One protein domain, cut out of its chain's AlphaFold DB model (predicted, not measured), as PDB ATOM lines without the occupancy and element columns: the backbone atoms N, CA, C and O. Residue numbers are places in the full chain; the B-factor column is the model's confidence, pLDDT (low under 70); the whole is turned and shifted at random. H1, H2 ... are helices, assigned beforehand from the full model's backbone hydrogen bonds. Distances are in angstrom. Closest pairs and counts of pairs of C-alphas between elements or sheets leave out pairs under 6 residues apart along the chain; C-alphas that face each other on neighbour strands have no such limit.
ATOM      1  N   SER A   6      -5.308 -93.010 -46.370       87.81
ATOM      2  CA  SER A   6      -4.226 -93.808 -45.782       87.81
ATOM      3  C   SER A   6      -2.903 -93.042 -45.687       87.81
ATOM      4  O   SER A   6      -2.215 -93.146 -44.673       87.81
ATOM      5  N   VAL A   7      -2.570 -92.246 -46.708       91.19
ATOM      6  CA  VAL A   7      -1.350 -91.426 -46.757       91.19
ATOM      7  C   VAL A   7      -1.431 -90.301 -45.729       91.19
ATOM      8  O   VAL A   7      -0.504 -90.138 -44.941       91.19
ATOM      9  N   GLN A   8      -2.573 -89.614 -45.641       91.62
ATOM     10  CA  GLN A   8      -2.797 -88.562 -44.641       91.62
ATOM     11  C   GLN A   8      -2.681 -89.099 -43.200       91.62
ATOM     12  O   GLN A   8      -2.023 -88.494 -42.353       91.62
ATOM     13  N   ILE A   9      -3.272 -90.268 -42.910       91.38
ATOM     14  CA  ILE A   9      -3.148 -90.916 -41.593       91.38
ATOM     15  C   ILE A   9      -1.690 -91.283 -41.295       91.38
ATOM     16  O   ILE A   9      -1.231 -91.078 -40.168       91.38
ATOM     17  N   ALA A  10      -0.963 -91.826 -42.274       92.12
ATOM     18  CA  ALA A  10       0.437 -92.199 -42.106       92.12
ATOM     19  C   ALA A  10       1.310 -90.972 -41.806       92.12
ATOM     20  O   ALA A  10       2.041 -90.977 -40.815       92.12
ATOM     21  N   GLN A  11       1.164 -89.894 -42.581       93.62
ATOM     22  CA  GLN A  11       1.892 -88.640 -42.379       93.62
ATOM     23  C   GLN A  11       1.639 -88.046 -40.990       93.62
ATOM     24  O   GLN A  11       2.586 -87.733 -40.272       93.62
ATOM     25  N   LEU A  12       0.377 -87.939 -40.563       93.19
ATOM     26  CA  LEU A  12       0.056 -87.413 -39.234       93.19
ATOM     27  C   LEU A  12       0.540 -88.335 -38.106       93.19
ATOM     28  O   LEU A  12       0.890 -87.860 -37.027       93.19
ATOM     29  N   THR A  13       0.589 -89.649 -38.338       92.25
ATOM     30  CA  THR A  13       1.155 -90.603 -37.373       92.25
ATOM     31  C   THR A  13       2.659 -90.398 -37.227       92.25
ATOM     32  O   THR A  13       3.146 -90.315 -36.101       92.25
ATOM     33  N   MET A  14       3.379 -90.248 -38.343       94.56
ATOM     34  CA  MET A  14       4.811 -89.936 -38.336       94.56
ATOM     35  C   MET A  14       5.083 -88.596 -37.653       94.56
ATOM     36  O   MET A  14       5.897 -88.539 -36.736       94.56
ATOM     37  N   LYS A  15       4.342 -87.549 -38.031       93.69
ATOM     38  CA  LYS A  15       4.444 -86.218 -37.424       93.69
ATOM     39  C   LYS A  15       4.236 -86.269 -35.911       93.69
ATOM     40  O   LYS A  15       4.990 -85.678 -35.149       93.69
ATOM     41  N   ARG A  16       3.236 -87.021 -35.444       92.31
ATOM     42  CA  ARG A  16       2.979 -87.183 -34.008       92.31
ATOM     43  C   ARG A  16       4.155 -87.829 -33.269       92.31
ATOM     44  O   ARG A  16       4.408 -87.444 -32.129       92.31
ATOM     45  N   GLU A  17       4.821 -88.812 -33.872       93.12
ATOM     46  CA  GLU A  17       5.982 -89.458 -33.251       93.12
ATOM     47  C   GLU A  17       7.203 -88.533 -33.255       93.12
ATOM     48  O   GLU A  17       7.879 -88.431 -32.238       93.12
ATOM     49  N   GLN A  18       7.417 -87.778 -34.336       95.00
ATOM     50  CA  GLN A  18       8.451 -86.741 -34.408       95.00
ATOM     51  C   GLN A  18       8.261 -85.686 -33.313       95.00
ATOM     52  O   GLN A  18       9.153 -85.500 -32.492       95.00
ATOM     53  N   ASN A  19       7.066 -85.093 -33.210       93.56
ATOM     54  CA  ASN A  19       6.762 -84.105 -32.169       93.56
ATOM     55  C   ASN A  19       6.960 -84.668 -30.756       93.56
ATOM     56  O   ASN A  19       7.304 -83.937 -29.836       93.56
ATOM     57  N   LYS A  20       6.684 -85.961 -30.550       93.94
ATOM     58  CA  LYS A  20       6.868 -86.618 -29.253       93.94
ATOM     59  C   LYS A  20       8.350 -86.725 -28.901       93.94
ATOM     60  O   LYS A  20       8.699 -86.411 -27.769       93.94
ATOM     61  N   VAL A  21       9.187 -87.168 -29.838       96.19
ATOM     62  CA  VAL A  21      10.645 -87.250 -29.653       96.19
ATOM     63  C   VAL A  21      11.215 -85.863 -29.363       96.19
ATOM     64  O   VAL A  21      11.883 -85.683 -28.351       96.19
ATOM     65  N   GLU A  22      10.857 -84.870 -30.177       96.81
ATOM     66  CA  GLU A  22      11.339 -83.497 -30.014       96.81
ATOM     67  C   GLU A  22      10.902 -82.886 -28.673       96.81
ATOM     68  O   GLU A  22      11.706 -82.283 -27.966       96.81
ATOM     69  N   LEU A  23       9.649 -83.111 -28.259       96.62
ATOM     70  CA  LEU A  23       9.161 -82.677 -26.950       96.62
ATOM     71  C   LEU A  23       9.982 -83.295 -25.809       96.62
ATOM     72  O   LEU A  23      10.379 -82.579 -24.894       96.62
ATOM     73  N   PHE A  24      10.273 -84.600 -25.876       96.69
ATOM     74  CA  PHE A  24      11.106 -85.272 -24.875       96.69
ATOM     75  C   PHE A  24      12.518 -84.684 -24.806       96.69
ATOM     76  O   PHE A  24      13.039 -84.481 -23.710       96.69
ATOM     77  N   GLU A  25      13.136 -84.383 -25.947       97.69
ATOM     78  CA  GLU A  25      14.466 -83.766 -26.000       97.69
ATOM     79  C   GLU A  25      14.471 -82.365 -25.376       97.69
ATOM     80  O   GLU A  25      15.354 -82.033 -24.579       97.69
ATOM     81  N   LYS A  26      13.458 -81.547 -25.681       97.44
ATOM     82  CA  LYS A  26      13.325 -80.186 -25.142       97.44
ATOM     83  C   LYS A  26      13.017 -80.189 -23.645       97.44
ATOM     84  O   LYS A  26      13.602 -79.406 -22.894       97.44
ATOM     85  N   GLU A  27      12.167 -81.102 -23.177       96.81
ATOM     86  CA  GLU A  27      11.918 -81.293 -21.745       96.81
ATOM     87  C   GLU A  27      13.170 -81.775 -21.005       96.81
ATOM     88  O   GLU A  27      13.464 -81.272 -19.917       96.81
ATOM     89  N   ALA A  28      13.942 -82.691 -21.597       97.31
ATOM     90  CA  ALA A  28      15.211 -83.143 -21.038       97.31
ATOM     91  C   ALA A  28      16.223 -81.993 -20.934       97.31
ATOM     92  O   ALA A  28      16.867 -81.835 -19.895       97.31
ATOM     93  N   LEU A  29      16.315 -81.137 -21.959       96.88
ATOM     94  CA  LEU A  29      17.141 -79.930 -21.917       96.88
ATOM     95  C   LEU A  29      16.688 -78.978 -20.801       96.88
ATOM     96  O   LEU A  29      17.518 -78.485 -20.036       96.88
ATOM     97  N   ARG A  30      15.377 -78.760 -20.654       96.00
ATOM     98  CA  ARG A  30      14.824 -77.920 -19.583       96.00
ATOM     99  C   ARG A  30      15.183 -78.461 -18.199       96.00
ATOM    100  O   ARG A  30      15.568 -77.690 -17.320       96.00
ATOM    101  N   LEU A  31      15.069 -79.774 -18.001       95.75
ATOM    102  CA  LEU A  31      15.425 -80.439 -16.745       95.75
ATOM    103  C   LEU A  31      16.922 -80.342 -16.454       95.75
ATOM    104  O   LEU A  31      17.291 -79.995 -15.335       95.75
ATOM    105  N   ARG A  32      17.771 -80.556 -17.461       96.06
ATOM    106  CA  ARG A  32      19.225 -80.416 -17.334       96.06
ATOM    107  C   ARG A  32      19.630 -78.995 -16.947       96.06
ATOM    108  O   ARG A  32      20.421 -78.815 -16.032       96.06
ATOM    109  N   ASN A  33      19.057 -77.979 -17.590       93.75
ATOM    110  CA  ASN A  33      19.327 -76.577 -17.251       93.75
ATOM    111  C   ASN A  33      18.917 -76.251 -15.807       93.75
ATOM    112  O   ASN A  33      19.614 -75.533 -15.094       93.75
ATOM    113  N   LYS A  34      17.794 -76.818 -15.355       94.00
ATOM    114  CA  LYS A  34      17.328 -76.694 -13.971       94.00
ATOM    115  C   LYS A  34      18.279 -77.385 -12.984       94.00
ATOM    116  O   LYS A  34      18.543 -76.837 -11.919       94.00
ATOM    117  N   GLU A  35      18.796 -78.560 -13.329       95.62
ATOM    118  CA  GLU A  35      19.794 -79.282 -12.533       95.62
ATOM    119  C   GLU A  35      21.107 -78.497 -12.417       95.62
ATOM    120  O   GLU A  35      21.586 -78.295 -11.303       95.62
ATOM    121  N   LEU A  36      21.640 -77.979 -13.531       94.31
ATOM    122  CA  LEU A  36      22.855 -77.154 -13.546       94.31
ATOM    123  C   LEU A  36      22.731 -75.936 -12.622       94.31
ATOM    124  O   LEU A  36      23.647 -75.637 -11.856       94.31
ATOM    125  N   PHE A  37      21.566 -75.286 -12.623       94.81
ATOM    126  CA  PHE A  37      21.290 -74.190 -11.703       94.81
ATOM    127  C   PHE A  37      21.327 -74.632 -10.236       94.81
ATOM    128  O   PHE A  37      21.942 -73.961  -9.411       94.81
ATOM    129  N   PHE A  38      20.699 -75.759  -9.889       94.25
ATOM    130  CA  PHE A  38      20.660 -76.219  -8.499       94.25
ATOM    131  C   PHE A  38      21.995 -76.750  -7.979       94.25
ATOM    132  O   PHE A  38      22.302 -76.545  -6.808       94.25
ATOM    133  N   VAL A  39      22.760 -77.452  -8.816       96.31
ATOM    134  CA  VAL A  39      24.001 -78.119  -8.399       96.31
ATOM    135  C   VAL A  39      25.199 -77.178  -8.504       96.31
ATOM    136  O   VAL A  39      26.060 -77.178  -7.625       96.31
ATOM    137  N   HIS A  40      25.256 -76.368  -9.562       95.25
ATOM    138  CA  HIS A  40      26.430 -75.563  -9.904       95.25
ATOM    139  C   HIS A  40      26.176 -74.050  -9.852       95.25
ATOM    140  O   HIS A  40      27.119 -73.273  -9.981       95.25
ATOM    141  N   GLY A  41      24.929 -73.606  -9.649       94.19
ATOM    142  CA  GLY A  41      24.573 -72.182  -9.678       94.19
ATOM    143  C   GLY A  41      24.572 -71.572 -11.084       94.19
ATOM    144  O   GLY A  41      24.450 -70.355 -11.227       94.19
ATOM    145  N   GLU A  42      24.703 -72.394 -12.129       93.75
ATOM    146  CA  GLU A  42      24.738 -71.942 -13.520       93.75
ATOM    147  C   GLU A  42      23.335 -71.551 -13.993       93.75
ATOM    148  O   GLU A  42      22.422 -72.373 -14.070       93.75
ATOM    149  N   SER A  43      23.141 -70.269 -14.305       91.56
ATOM    150  CA  SER A  43      21.843 -69.746 -14.729       91.56
ATOM    151  C   SER A  43      21.760 -69.653 -16.247       91.56
ATOM    152  O   SER A  43      22.503 -68.899 -16.874       91.56
ATOM    153  N   THR A  44      20.798 -70.360 -16.840       91.81
ATOM    154  CA  THR A  44      20.418 -70.142 -18.240       91.81
ATOM    155  C   THR A  44      19.789 -68.752 -18.393       91.81
ATOM    156  O   THR A  44      18.859 -68.437 -17.633       91.81
ATOM    157  N   PRO A  45      20.226 -67.926 -19.362       95.62
ATOM    158  CA  PRO A  45      19.638 -66.620 -19.627       95.62
ATOM    159  C   PRO A  45      18.113 -66.676 -19.778       95.62
ATOM    160  O   PRO A  45      17.558 -67.571 -20.414       95.62
ATOM    161  N   ALA A  46      17.419 -65.678 -19.225       93.62
ATOM    162  CA  ALA A  46      15.965 -65.556 -19.342       93.62
ATOM    163  C   ALA A  46      15.417 -65.693 -20.783       93.62
ATOM    164  O   ALA A  46      14.452 -66.441 -20.943       93.62
ATOM    165  N   PRO A  47      15.993 -65.050 -21.826       96.56
ATOM    166  CA  PRO A  47      15.479 -65.199 -23.190       96.56
ATOM    167  C   PRO A  47      15.555 -66.642 -23.707       96.56
ATOM    168  O   PRO A  47      14.620 -67.100 -24.355       96.56
ATOM    169  N   GLU A  48      16.612 -67.383 -23.370       95.19
ATOM    170  CA  GLU A  48      16.772 -68.783 -23.783       95.19
ATOM    171  C   GLU A  48      15.758 -69.699 -23.089       95.19
ATOM    172  O   GLU A  48      15.176 -70.575 -23.726       95.19
ATOM    173  N   ARG A  49      15.479 -69.464 -21.799       94.00
ATOM    174  CA  ARG A  49      14.436 -70.210 -21.074       94.00
ATOM    175  C   ARG A  49      13.051 -69.978 -21.671       94.00
ATOM    176  O   ARG A  49      12.316 -70.934 -21.881       94.00
ATOM    177  N   ILE A  50      12.718 -68.720 -21.971       96.06
ATOM    178  CA  ILE A  50      11.428 -68.354 -22.573       96.06
ATOM    179  C   ILE A  50      11.285 -68.980 -23.963       96.06
ATOM    180  O   ILE A  50      10.212 -69.489 -24.289       96.06
ATOM    181  N   ALA A  51      12.350 -68.962 -24.770       97.00
ATOM    182  CA  ALA A  51      12.355 -69.607 -26.079       97.00
ATOM    183  C   ALA A  51      12.093 -71.115 -25.956       97.00
ATOM    184  O   ALA A  51      11.188 -71.628 -26.610       97.00
ATOM    185  N   LEU A  52      12.797 -71.799 -25.049       97.06
ATOM    186  CA  LEU A  52      12.614 -73.230 -24.805       97.06
ATOM    187  C   LEU A  52      11.194 -73.573 -24.325       97.06
ATOM    188  O   LEU A  52      10.576 -74.496 -24.853       97.06
ATOM    189  N   ASP A  53      10.649 -72.829 -23.360       96.06
ATOM    190  CA  ASP A  53       9.280 -73.056 -22.874       96.06
ATOM    191  C   ASP A  53       8.231 -72.787 -23.969       96.06
ATOM    192  O   ASP A  53       7.229 -73.497 -24.059       96.06
ATOM    193  N   SER A  54       8.477 -71.806 -24.844       96.88
ATOM    194  CA  SER A  54       7.601 -71.511 -25.985       96.88
ATOM    195  C   SER A  54       7.630 -72.622 -27.038       96.88
ATOM    196  O   SER A  54       6.583 -72.992 -27.567       96.88
ATOM    197  N   GLU A  55       8.807 -73.186 -27.329       97.50
ATOM    198  CA  GLU A  55       8.959 -74.338 -28.226       97.50
ATOM    199  C   GLU A  55       8.227 -75.572 -27.683       97.50
ATOM    200  O   GLU A  55       7.463 -76.204 -28.413       97.50
ATOM    201  N   ILE A  56       8.387 -75.870 -26.387       97.75
ATOM    202  CA  ILE A  56       7.668 -76.955 -25.701       97.75
ATOM    203  C   ILE A  56       6.153 -76.753 -25.832       97.75
ATOM    204  O   ILE A  56       5.448 -77.652 -26.296       97.75
ATOM    205  N   ALA A  57       5.649 -75.561 -25.500       96.75
ATOM    206  CA  ALA A  57       4.223 -75.252 -25.596       96.75
ATOM    207  C   ALA A  57       3.693 -75.387 -27.037       96.75
ATOM    208  O   ALA A  57       2.587 -75.893 -27.257       96.75
ATOM    209  N   HIS A  58       4.484 -74.982 -28.036       96.88
ATOM    210  CA  HIS A  58       4.109 -75.142 -29.437       96.88
ATOM    211  C   HIS A  58       4.027 -76.623 -29.840       96.88
ATOM    212  O   HIS A  58       3.043 -77.025 -30.475       96.88
ATOM    213  N   LEU A  59       5.012 -77.437 -29.456       96.19
ATOM    214  CA  LEU A  59       5.038 -78.875 -29.739       96.19
ATOM    215  C   LEU A  59       3.863 -79.605 -29.081       96.19
ATOM    216  O   LEU A  59       3.233 -80.462 -29.710       96.19
ATOM    217  N   GLU A  60       3.509 -79.242 -27.847       95.62
ATOM    218  CA  GLU A  60       2.332 -79.778 -27.159       95.62
ATOM    219  C   GLU A  60       1.032 -79.428 -27.889       95.62
ATOM    220  O   GLU A  60       0.206 -80.314 -28.144       95.62
ATOM    221  N   ALA A  61       0.861 -78.162 -28.276       95.38
ATOM    222  CA  ALA A  61      -0.310 -77.712 -29.019       95.38
ATOM    223  C   ALA A  61      -0.438 -78.437 -30.369       95.38
ATOM    224  O   ALA A  61      -1.514 -78.937 -30.715       95.38
ATOM    225  N   ASP A  62       0.661 -78.567 -31.115       94.25
ATOM    226  CA  ASP A  62       0.669 -79.254 -32.408       94.25
ATOM    227  C   ASP A  62       0.436 -80.767 -32.263       94.25
ATOM    228  O   ASP A  62      -0.284 -81.378 -33.060       94.25
ATOM    229  N   ARG A  63       0.942 -81.388 -31.189       92.19
ATOM    230  CA  ARG A  63       0.645 -82.785 -30.844       92.19
ATOM    231  C   ARG A  63      -0.844 -82.994 -30.550       92.19
ATOM    232  O   ARG A  63      -1.411 -83.993 -31.006       92.19
ATOM    233  N   GLN A  64      -1.495 -82.088 -29.816       93.00
ATOM    234  CA  GLN A  64      -2.941 -82.180 -29.557       93.00
ATOM    235  C   GLN A  64      -3.758 -81.967 -30.830       93.00
ATOM    236  O   GLN A  64      -4.670 -82.750 -31.109       93.00
ATOM    237  N   ARG A  65      -3.390 -80.978 -31.649       95.00
ATOM    238  CA  ARG A  65      -4.005 -80.747 -32.962       95.00
ATOM    239  C   ARG A  65      -3.922 -81.998 -33.840       95.00
ATOM    240  O   ARG A  65      -4.944 -82.482 -34.323       95.00
ATOM    241  N   THR A  66      -2.725 -82.567 -33.966       93.69
ATOM    242  CA  THR A  66      -2.465 -83.785 -34.748       93.69
ATOM    243  C   THR A  66      -3.284 -84.971 -34.228       93.69
ATOM    244  O   THR A  66      -3.825 -85.752 -35.010       93.69
ATOM    245  N   LYS A  67      -3.440 -85.107 -32.903       92.62
ATOM    246  CA  LYS A  67      -4.278 -86.150 -32.293       92.62
ATOM    247  C   LYS A  67      -5.747 -86.019 -32.701       92.62
ATOM    248  O   LYS A  67      -6.356 -87.025 -33.061       92.62
ATOM    249  N   VAL A  68      -6.314 -84.815 -32.634       95.12
ATOM    250  CA  VAL A  68      -7.715 -84.564 -33.018       95.12
ATOM    251  C   VAL A  68      -7.927 -84.869 -34.500       95.12
ATOM    252  O   VAL A  68      -8.888 -85.547 -34.866       95.12
ATOM    253  N   GLU A  69      -7.001 -84.436 -35.350       94.12
ATOM    254  CA  GLU A  69      -7.068 -84.673 -36.791       94.12
ATOM    255  C   GLU A  69      -6.968 -86.167 -37.141       94.12
ATOM    256  O   GLU A  69      -7.780 -86.679 -37.912       94.12
ATOM    257  N   LEU A  70      -6.067 -86.906 -36.484       92.75
ATOM    258  CA  LEU A  70      -5.975 -88.362 -36.613       92.75
ATOM    259  C   LEU A  70      -7.269 -89.073 -36.212       92.75
ATOM    260  O   LEU A  70      -7.677 -90.015 -36.889       92.75
ATOM    261  N   LEU A  71      -7.915 -88.654 -35.119       93.06
ATOM    262  CA  LEU A  71      -9.191 -89.238 -34.694       93.06
ATOM    263  C   LEU A  71     -10.283 -89.000 -35.739       93.06
ATOM    264  O   LEU A  71     -11.026 -89.926 -36.066       93.06
ATOM    265  N   LYS A  72     -10.335 -87.793 -36.311       93.75
ATOM    266  CA  LYS A  72     -11.272 -87.453 -37.384       93.75
ATOM    267  C   LYS A  72     -11.051 -88.325 -38.620       93.75
ATOM    268  O   LYS A  72     -12.005 -88.926 -39.108       93.75
ATOM    269  N   LEU A  73      -9.811 -88.442 -39.098       92.25
ATOM    270  CA  LEU A  73      -9.499 -89.263 -40.271       92.25
ATOM    271  C   LEU A  73      -9.758 -90.750 -40.018       92.25
ATOM    272  O   LEU A  73     -10.293 -91.429 -40.887       92.25
ATOM    273  N   LYS A  74      -9.436 -91.271 -38.829       89.75
ATOM    274  CA  LYS A  74      -9.735 -92.667 -38.474       89.75
ATOM    275  C   LYS A  74     -11.234 -92.948 -38.458       89.75
ATOM    276  O   LYS A  74     -11.646 -93.985 -38.968       89.75
ATOM    277  N   ARG A  75     -12.040 -92.024 -37.928       90.94
ATOM    278  CA  ARG A  75     -13.502 -92.136 -37.962       90.94
ATOM    279  C   ARG A  75     -14.025 -92.147 -39.400       90.94
ATOM    280  O   ARG A  75     -14.783 -93.038 -39.754       90.94
ATOM    281  N   GLN A  76     -13.538 -91.241 -40.247       90.12
ATOM    282  CA  GLN A  76     -13.878 -91.240 -41.674       90.12
ATOM    283  C   GLN A  76     -13.466 -92.546 -42.370       90.12
ATOM    284  O   GLN A  76     -14.235 -93.095 -43.151       90.12
ATOM    285  N   ALA A  77     -12.279 -93.082 -42.068       86.94
ATOM    286  CA  ALA A  77     -11.831 -94.369 -42.599       86.94
ATOM    287  C   ALA A  77     -12.763 -95.515 -42.187       86.94
ATOM    288  O   ALA A  77     -13.047 -96.398 -42.993       86.94
ATOM    289  N   GLN A  78     -13.228 -95.503 -40.937       87.94
ATOM    290  CA  GLN A  78     -14.152 -96.499 -40.416       87.94
ATOM    291  C   GLN A  78     -15.522 -96.403 -41.095       87.94
ATOM    292  O   GLN A  78     -15.998 -97.410 -41.607       87.94
ATOM    293  N   GLU A  79     -16.097 -95.206 -41.202       87.75
ATOM    294  CA  GLU A  79     -17.373 -94.970 -41.894       87.75
ATOM    295  C   GLU A  79     -17.284 -95.394 -43.378       87.75
ATOM    296  O   GLU A  79     -18.161 -96.084 -43.904       87.75
ATOM    297  N   MET A  80     -16.171 -95.080 -44.055       84.00
ATOM    298  CA  MET A  80     -15.908 -95.538 -45.428       84.00
ATOM    299  C   MET A  80     -15.759 -97.060 -45.531       84.00
ATOM    300  O   MET A  80     -16.132 -97.654 -46.541       84.00
ATOM    301  N   ARG A  81     -15.176 -97.705 -44.515       83.75
ATOM    302  CA  ARG A  81     -15.025 -99.161 -44.475       83.75
ATOM    303  C   ARG A  81     -16.373 -99.838 -44.269       83.75
ATOM    304  O   ARG A  81     -16.653-100.794 -44.978       83.75
ATOM    305  N   GLU A  82     -17.177 -99.365 -43.324       81.75
ATOM    306  CA  GLU A  82     -18.505 -99.912 -43.027       81.75
ATOM    307  C   GLU A  82     -19.421 -99.799 -44.249       81.75
ATOM    308  O   GLU A  82     -19.985-100.799 -44.687       81.75
ATOM    309  N   THR A  83     -19.471 -98.626 -44.882       79.88
ATOM    310  CA  THR A  83     -20.260 -98.413 -46.109       79.88
ATOM    311  C   THR A  83     -19.795 -99.295 -47.269       79.88
ATOM    312  O   THR A  83     -20.616 -99.960 -47.901       79.88
ATOM    313  N   LYS A  84     -18.481 -99.370 -47.532       85.31
ATOM    314  CA  LYS A  84     -17.941-100.266 -48.568       85.31
ATOM    315  C   LYS A  84     -18.181-101.738 -48.259       85.31
ATOM    316  O   LYS A  84     -18.462-102.498 -49.175       85.31
ATOM    317  N   LEU A  85     -18.066-102.152 -46.999       83.06
ATOM    318  CA  LEU A  85     -18.305-103.534 -46.596       83.06
ATOM    319  C   LEU A  85     -19.761-103.927 -46.842       83.06
ATOM    320  O   LEU A  85     -20.001-104.989 -47.403       83.06
ATOM    321  N   VAL A  86     -20.719-103.068 -46.481       84.25
ATOM    322  CA  VAL A  86     -22.144-103.297 -46.764       84.25
ATOM    323  C   VAL A  86     -22.388-103.406 -48.269       84.25
ATOM    324  O   VAL A  86     -23.062-104.338 -48.700       84.25
ATOM    325  N   ALA A  87     -21.798-102.518 -49.076       83.50
ATOM    326  CA  ALA A  87     -21.918-102.587 -50.533       83.50
ATOM    327  C   ALA A  87     -21.374-103.914 -51.095       83.50
ATOM    328  O   ALA A  87     -22.078-104.603 -51.829       83.50
ATOM    329  N   LEU A  88     -20.171-104.321 -50.679       84.25
ATOM    330  CA  LEU A  88     -19.550-105.581 -51.100       84.25
ATOM    331  C   LEU A  88     -20.336-106.812 -50.627       84.25
ATOM    332  O   LEU A  88     -20.428-107.799 -51.352       84.25
ATOM    333  N   LEU A  89     -20.921-106.768 -49.426       87.00
ATOM    334  CA  LEU A  89     -21.788-107.835 -48.926       87.00
ATOM    335  C   LEU A  89     -23.064-107.950 -49.763       87.00
ATOM    336  O   LEU A  89     -23.446-109.058 -50.117       87.00
ATOM    337  N   ILE A  90     -23.695-106.829 -50.125       87.25
ATOM    338  CA  ILE A  90     -24.872-106.826 -51.005       87.25
ATOM    339  C   ILE A  90     -24.511-107.392 -52.383       87.25
ATOM    340  O   ILE A  90     -25.236-108.240 -52.895       87.25
ATOM    341  N   GLU A  91     -23.386-106.977 -52.969       86.06
ATOM    342  CA  GLU A  91     -22.899-107.526 -54.241       86.06
ATOM    343  C   GLU A  91     -22.659-109.041 -54.157       86.06
ATOM    344  O   GLU A  91     -23.095-109.785 -55.036       86.06
ATOM    345  N   ALA A  92     -22.038-109.518 -53.075       86.81
ATOM    346  CA  ALA A  92     -21.804-110.941 -52.852       86.81
ATOM    347  C   ALA A  92     -23.109-111.734 -52.651       86.81
ATOM    348  O   ALA A  92     -23.246-112.836 -53.181       86.81
ATOM    349  N   LEU A  93     -24.081-111.192 -51.913       88.69
ATOM    350  CA  LEU A  93     -25.390-111.821 -51.713       88.69
ATOM    351  C   LEU A  93     -26.184-111.888 -53.026       88.69
ATOM    352  O   LEU A  93     -26.737-112.940 -53.349       88.69
ATOM    353  N   ASN A  94     -26.161-110.814 -53.825       87.44
ATOM    354  CA  ASN A  94     -26.757-110.781 -55.164       87.44
ATOM    355  C   ASN A  94     -26.133-111.843 -56.080       87.44
ATOM    356  O   ASN A  94     -26.852-112.563 -56.769       87.44
ATOM    357  N   ALA A  95     -24.803-111.984 -56.059       88.56
ATOM    358  CA  ALA A  95     -24.090-112.978 -56.864       88.56
ATOM    359  C   ALA A  95     -24.465-114.431 -56.511       88.56
ATOM    360  O   ALA A  95     -24.353-115.313 -57.358       88.56
ATOM    361  N   ASN A  96     -24.943-114.678 -55.286       89.00
ATOM    362  CA  ASN A  96     -25.425-115.984 -54.829       89.00
ATOM    363  C   ASN A  96     -26.955-116.140 -54.928       89.00
ATOM    364  O   ASN A  96     -27.497-117.142 -54.467       89.00
ATOM    365  N   GLY A  97     -27.664-115.167 -55.514       87.44
ATOM    366  CA  GLY A  97     -29.116-115.222 -55.707       87.44
ATOM    367  C   GLY A  97     -29.949-115.010 -54.438       87.44
ATOM    368  O   GLY A  97     -31.140-115.314 -54.443       87.44
ATOM    369  N   LEU A  98     -29.366-114.469 -53.364       91.44
ATOM    370  CA  LEU A  98     -30.017-114.263 -52.059       91.44
ATOM    371  C   LEU A  98     -30.829-112.955 -51.997       91.44
ATOM    372  O   LEU A  98     -30.754-112.184 -51.037       91.44
ATOM    373  N   GLN A  99     -31.593-112.667 -53.055       88.19
ATOM    374  CA  GLN A  99     -32.333-111.407 -53.188       88.19
ATOM    375  C   GLN A  99     -33.395-111.245 -52.087       88.19
ATOM    376  O   GLN A  99     -33.598-110.149 -51.566       88.19
ATOM    377  N   ALA A 100     -34.050-112.343 -51.702       84.00
ATOM    378  CA  ALA A 100     -35.104-112.336 -50.692       84.00
ATOM    379  C   ALA A 100     -34.566-111.980 -49.295       84.00
ATOM    380  O   ALA A 100     -35.226-111.282 -48.525       84.00
ATOM    381  N   GLU A 101     -33.360-112.435 -48.961       87.50
ATOM    382  CA  GLU A 101     -32.664-112.120 -47.716       87.50
ATOM    383  C   GLU A 101     -32.272-110.641 -47.664       87.50
ATOM    384  O   GLU A 101     -32.406-110.008 -46.614       87.50
ATOM    385  N   ILE A 102     -31.856-110.069 -48.800       86.88
ATOM    386  CA  ILE A 102     -31.555-108.637 -48.916       86.88
ATOM    387  C   ILE A 102     -32.817-107.803 -48.679       86.88
ATOM    388  O   ILE A 102     -32.765-106.838 -47.918       86.88
ATOM    389  N   GLU A 103     -33.953-108.158 -49.286       86.88
ATOM    390  CA  GLU A 103     -35.205-107.415 -49.081       86.88
ATOM    391  C   GLU A 103     -35.712-107.508 -47.641       86.88
ATOM    392  O   GLU A 103     -36.096-106.493 -47.059       86.88
ATOM    393  N   LYS A 104     -35.629-108.691 -47.017       87.50
ATOM    394  CA  LYS A 104     -35.954-108.857 -45.592       87.50
ATOM    395  C   LYS A 104     -35.055-108.003 -44.699       87.50
ATOM    396  O   LYS A 104     -35.550-107.359 -43.776       87.50
ATOM    397  N   ALA A 105     -33.750-107.979 -44.972       86.00
ATOM    398  CA  ALA A 105     -32.801-107.166 -44.218       86.00
ATOM    399  C   ALA A 105     -33.068-105.661 -44.385       86.00
ATOM    400  O   ALA A 105     -32.974-104.918 -43.410       86.00
ATOM    401  N   ARG A 106     -33.452-105.214 -45.591       84.94
ATOM    402  CA  ARG A 106     -33.864-103.823 -45.850       84.94
ATOM    403  C   ARG A 106     -35.118-103.446 -45.072       84.94
ATOM    404  O   ARG A 106     -35.090-102.455 -44.357       84.94
ATOM    405  N   ALA A 107     -36.167-104.264 -45.142       85.81
ATOM    406  CA  ALA A 107     -37.409-104.008 -44.415       85.81
ATOM    407  C   ALA A 107     -37.176-103.915 -42.895       85.81
ATOM    408  O   ALA A 107     -37.659-102.993 -42.247       85.81
ATOM    409  N   ALA A 108     -36.361-104.817 -42.335       87.38
ATOM    410  CA  ALA A 108     -35.996-104.778 -40.920       87.38
ATOM    411  C   ALA A 108     -35.179-103.526 -40.546       87.38
ATOM    412  O   ALA A 108     -35.366-102.967 -39.465       87.38
ATOM    413  N   ALA A 109     -34.278-103.075 -41.426       83.56
ATOM    414  CA  ALA A 109     -33.514-101.849 -41.220       83.56
ATOM    415  C   ALA A 109     -34.408-100.598 -41.272       83.56
ATOM    416  O   ALA A 109     -34.279 -99.723 -40.418       83.56
ATOM    417  N   ASP A 110     -35.344-100.538 -42.221       82.19
ATOM    418  CA  ASP A 110     -36.310 -99.445 -42.350       82.19
ATOM    419  C   ASP A 110     -37.220 -99.347 -41.117       82.19
ATOM    420  O   ASP A 110     -37.413 -98.257 -40.572       82.19
ATOM    421  N   ASP A 111     -37.721-100.479 -40.616       83.69
ATOM    422  CA  ASP A 111     -38.517-100.518 -39.387       83.69
ATOM    423  C   ASP A 111     -37.696-100.092 -38.159       83.69
ATOM    424  O   ASP A 111     -38.167 -99.297 -37.339       83.69
ATOM    425  N   ALA A 112     -36.437-100.525 -38.047       83.88
ATOM    426  CA  ALA A 112     -35.546-100.078 -36.974       83.88
ATOM    427  C   ALA A 112     -35.302 -98.556 -37.013       83.88
ATOM    428  O   ALA A 112     -35.308 -97.899 -35.968       83.88
ATOM    429  N   LEU A 113     -35.143 -97.970 -38.205       80.88
ATOM    430  CA  LEU A 113     -34.988 -96.523 -38.383       80.88
ATOM    431  C   LEU A 113     -36.257 -95.745 -38.008       80.88
ATOM    432  O   LEU A 113     -36.158 -94.658 -37.428       80.88
ATOM    433  N   ARG A 114     -37.446 -96.296 -38.284       78.50
ATOM    434  CA  ARG A 114     -38.734 -95.733 -37.832       78.50
ATOM    435  C   ARG A 114     -38.847 -95.737 -36.317       78.50
ATOM    436  O   ARG A 114     -39.180 -94.706 -35.736       78.50
ATOM    437  N   HIS A 115     -38.506 -96.850 -35.671       77.44
ATOM    438  CA  HIS A 115     -38.531 -96.962 -34.210       77.44
ATOM    439  C   HIS A 115     -37.514 -96.052 -33.512       77.44
ATOM    440  O   HIS A 115     -37.757 -95.613 -32.391       77.44
ATOM    441  N   ALA A 116     -36.406 -95.722 -34.176       78.12
ATOM    442  CA  ALA A 116     -35.422 -94.767 -33.678       78.12
ATOM    443  C   ALA A 116     -35.796 -93.289 -33.934       78.12
ATOM    444  O   ALA A 116     -35.000 -92.412 -33.605       78.12
ATOM    445  N   HIS A 117     -36.958 -92.996 -34.539       73.06
ATOM    446  CA  HIS A 117     -37.346 -91.661 -35.026       73.06
ATOM    447  C   HIS A 117     -36.350 -91.037 -36.024       73.06
ATOM    448  O   HIS A 117     -36.322 -89.827 -36.224       73.06
ATOM    449  N   LEU A 118     -35.525 -91.861 -36.676       68.88
ATOM    450  CA  LEU A 118     -34.531 -91.416 -37.659       68.88
ATOM    451  C   LEU A 118     -35.067 -91.454 -39.093       68.88
ATOM    452  O   LEU A 118     -34.428 -90.933 -40.004       68.88
ATOM    453  N   PHE A 119     -36.239 -92.054 -39.303       61.25
ATOM    454  CA  PHE A 119     -36.825 -92.234 -40.629       61.25
ATOM    455  C   PHE A 119     -37.200 -90.901 -41.296       61.25
ATOM    456  O   PHE A 119     -36.872 -90.686 -42.458       61.25
ATOM    457  N   GLU A 120     -37.790 -89.968 -40.541       64.38
ATOM    458  CA  GLU A 120     -38.182 -88.646 -41.055       64.38
ATOM    459  C   GLU A 120     -36.973 -87.809 -41.508       64.38
ATOM    460  O   GLU A 120     -37.057 -87.078 -42.496       64.38
ATOM    461  N   ALA A 121     -35.820 -87.970 -40.849       59.94
ATOM    462  CA  ALA A 121     -34.573 -87.301 -41.224       59.94
ATOM    463  C   ALA A 121     -33.988 -87.812 -42.556       59.94
ATOM    464  O   ALA A 121     -33.239 -87.086 -43.208       59.94
ATOM    465  N   TYR A 122     -34.331 -89.038 -42.966       54.69
ATOM    466  CA  TYR A 122     -33.869 -89.654 -44.214       54.69
ATOM    467  C   TYR A 122     -34.843 -89.455 -45.383       54.69
ATOM    468  O   TYR A 122     -34.403 -89.370 -46.527       54.69
ATOM    469  N   THR A 123     -36.150 -89.349 -45.130       56.31
ATOM    470  CA  THR A 123     -37.155 -89.156 -46.193       56.31
ATOM    471  C   THR A 123     -37.334 -87.698 -46.621       56.31
ATOM    472  O   THR A 123     -37.844 -87.451 -47.706       56.31
ATOM    473  N   ALA A 124     -36.916 -86.727 -45.803       51.62
ATOM    474  CA  ALA A 124     -37.128 -85.297 -46.061       51.62
ATOM    475  C   ALA A 124     -36.152 -84.654 -47.077       51.62
ATOM    476  O   ALA A 124     -36.160 -83.434 -47.230       51.62
ATOM    477  N   GLN A 125     -35.300 -85.434 -47.757       45.97
ATOM    478  CA  GLN A 125     -34.326 -84.941 -48.753       45.97
ATOM    479  C   GLN A 125     -34.647 -85.337 -50.208       45.97
ATOM    480  O   GLN A 125     -33.739 -85.369 -51.041       45.97
TER     481      GLN A 125
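This is residues 6 to 125 of the 126 residues of an uncharacterized protein of Delftia sp. RIT313 (UniProt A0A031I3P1). Look for a long helical hairpin: H2 folds back beside H1 and runs on past H1's first residue, and at H2's far end H3 turns back in a V, with short H4 at its tip. The 120 printed residues hold four named helices, H1 to H4, and no named strand; the class is all helix. The rod is extended, 83 by 32 by 23 A, radius of gyration of the C-alphas 26.9 A.

Start at H1, residues 6 to 40; it touches H2, residues 46 to 95, opposite ways at a shallow tilt of 24 degrees, closest at C-alphas 16 and 63, 5.9 A. Residues 90 to 93 of H2 only just touch residues 99 to 102 of H3, residues 99 to 115, with 3 pairs of C-alphas within 8 A, closest 93 and 99, 7.1 A; the tilt is steep, 49 degrees, opposite ways. H4, residues 119 to 123, only just touches H3, only at the corner, with 3 such pairs, closest 113 and 119, 5.2 A. In H1 to H4 every O i to N i+4 pair is within hydrogen-bond range.

Find C-alpha 6 at (-4.226, -93.808, -45.782), where H1 begins its 50.6 A; H2 runs 72.5 A, H3 24.6 A, and H4 6.4 A to C-alpha 123 at (-37.155, -89.156, -46.193).

The printed part has no cut, and its three links are tight. Residues 118 to 125 have pLDDT under 70.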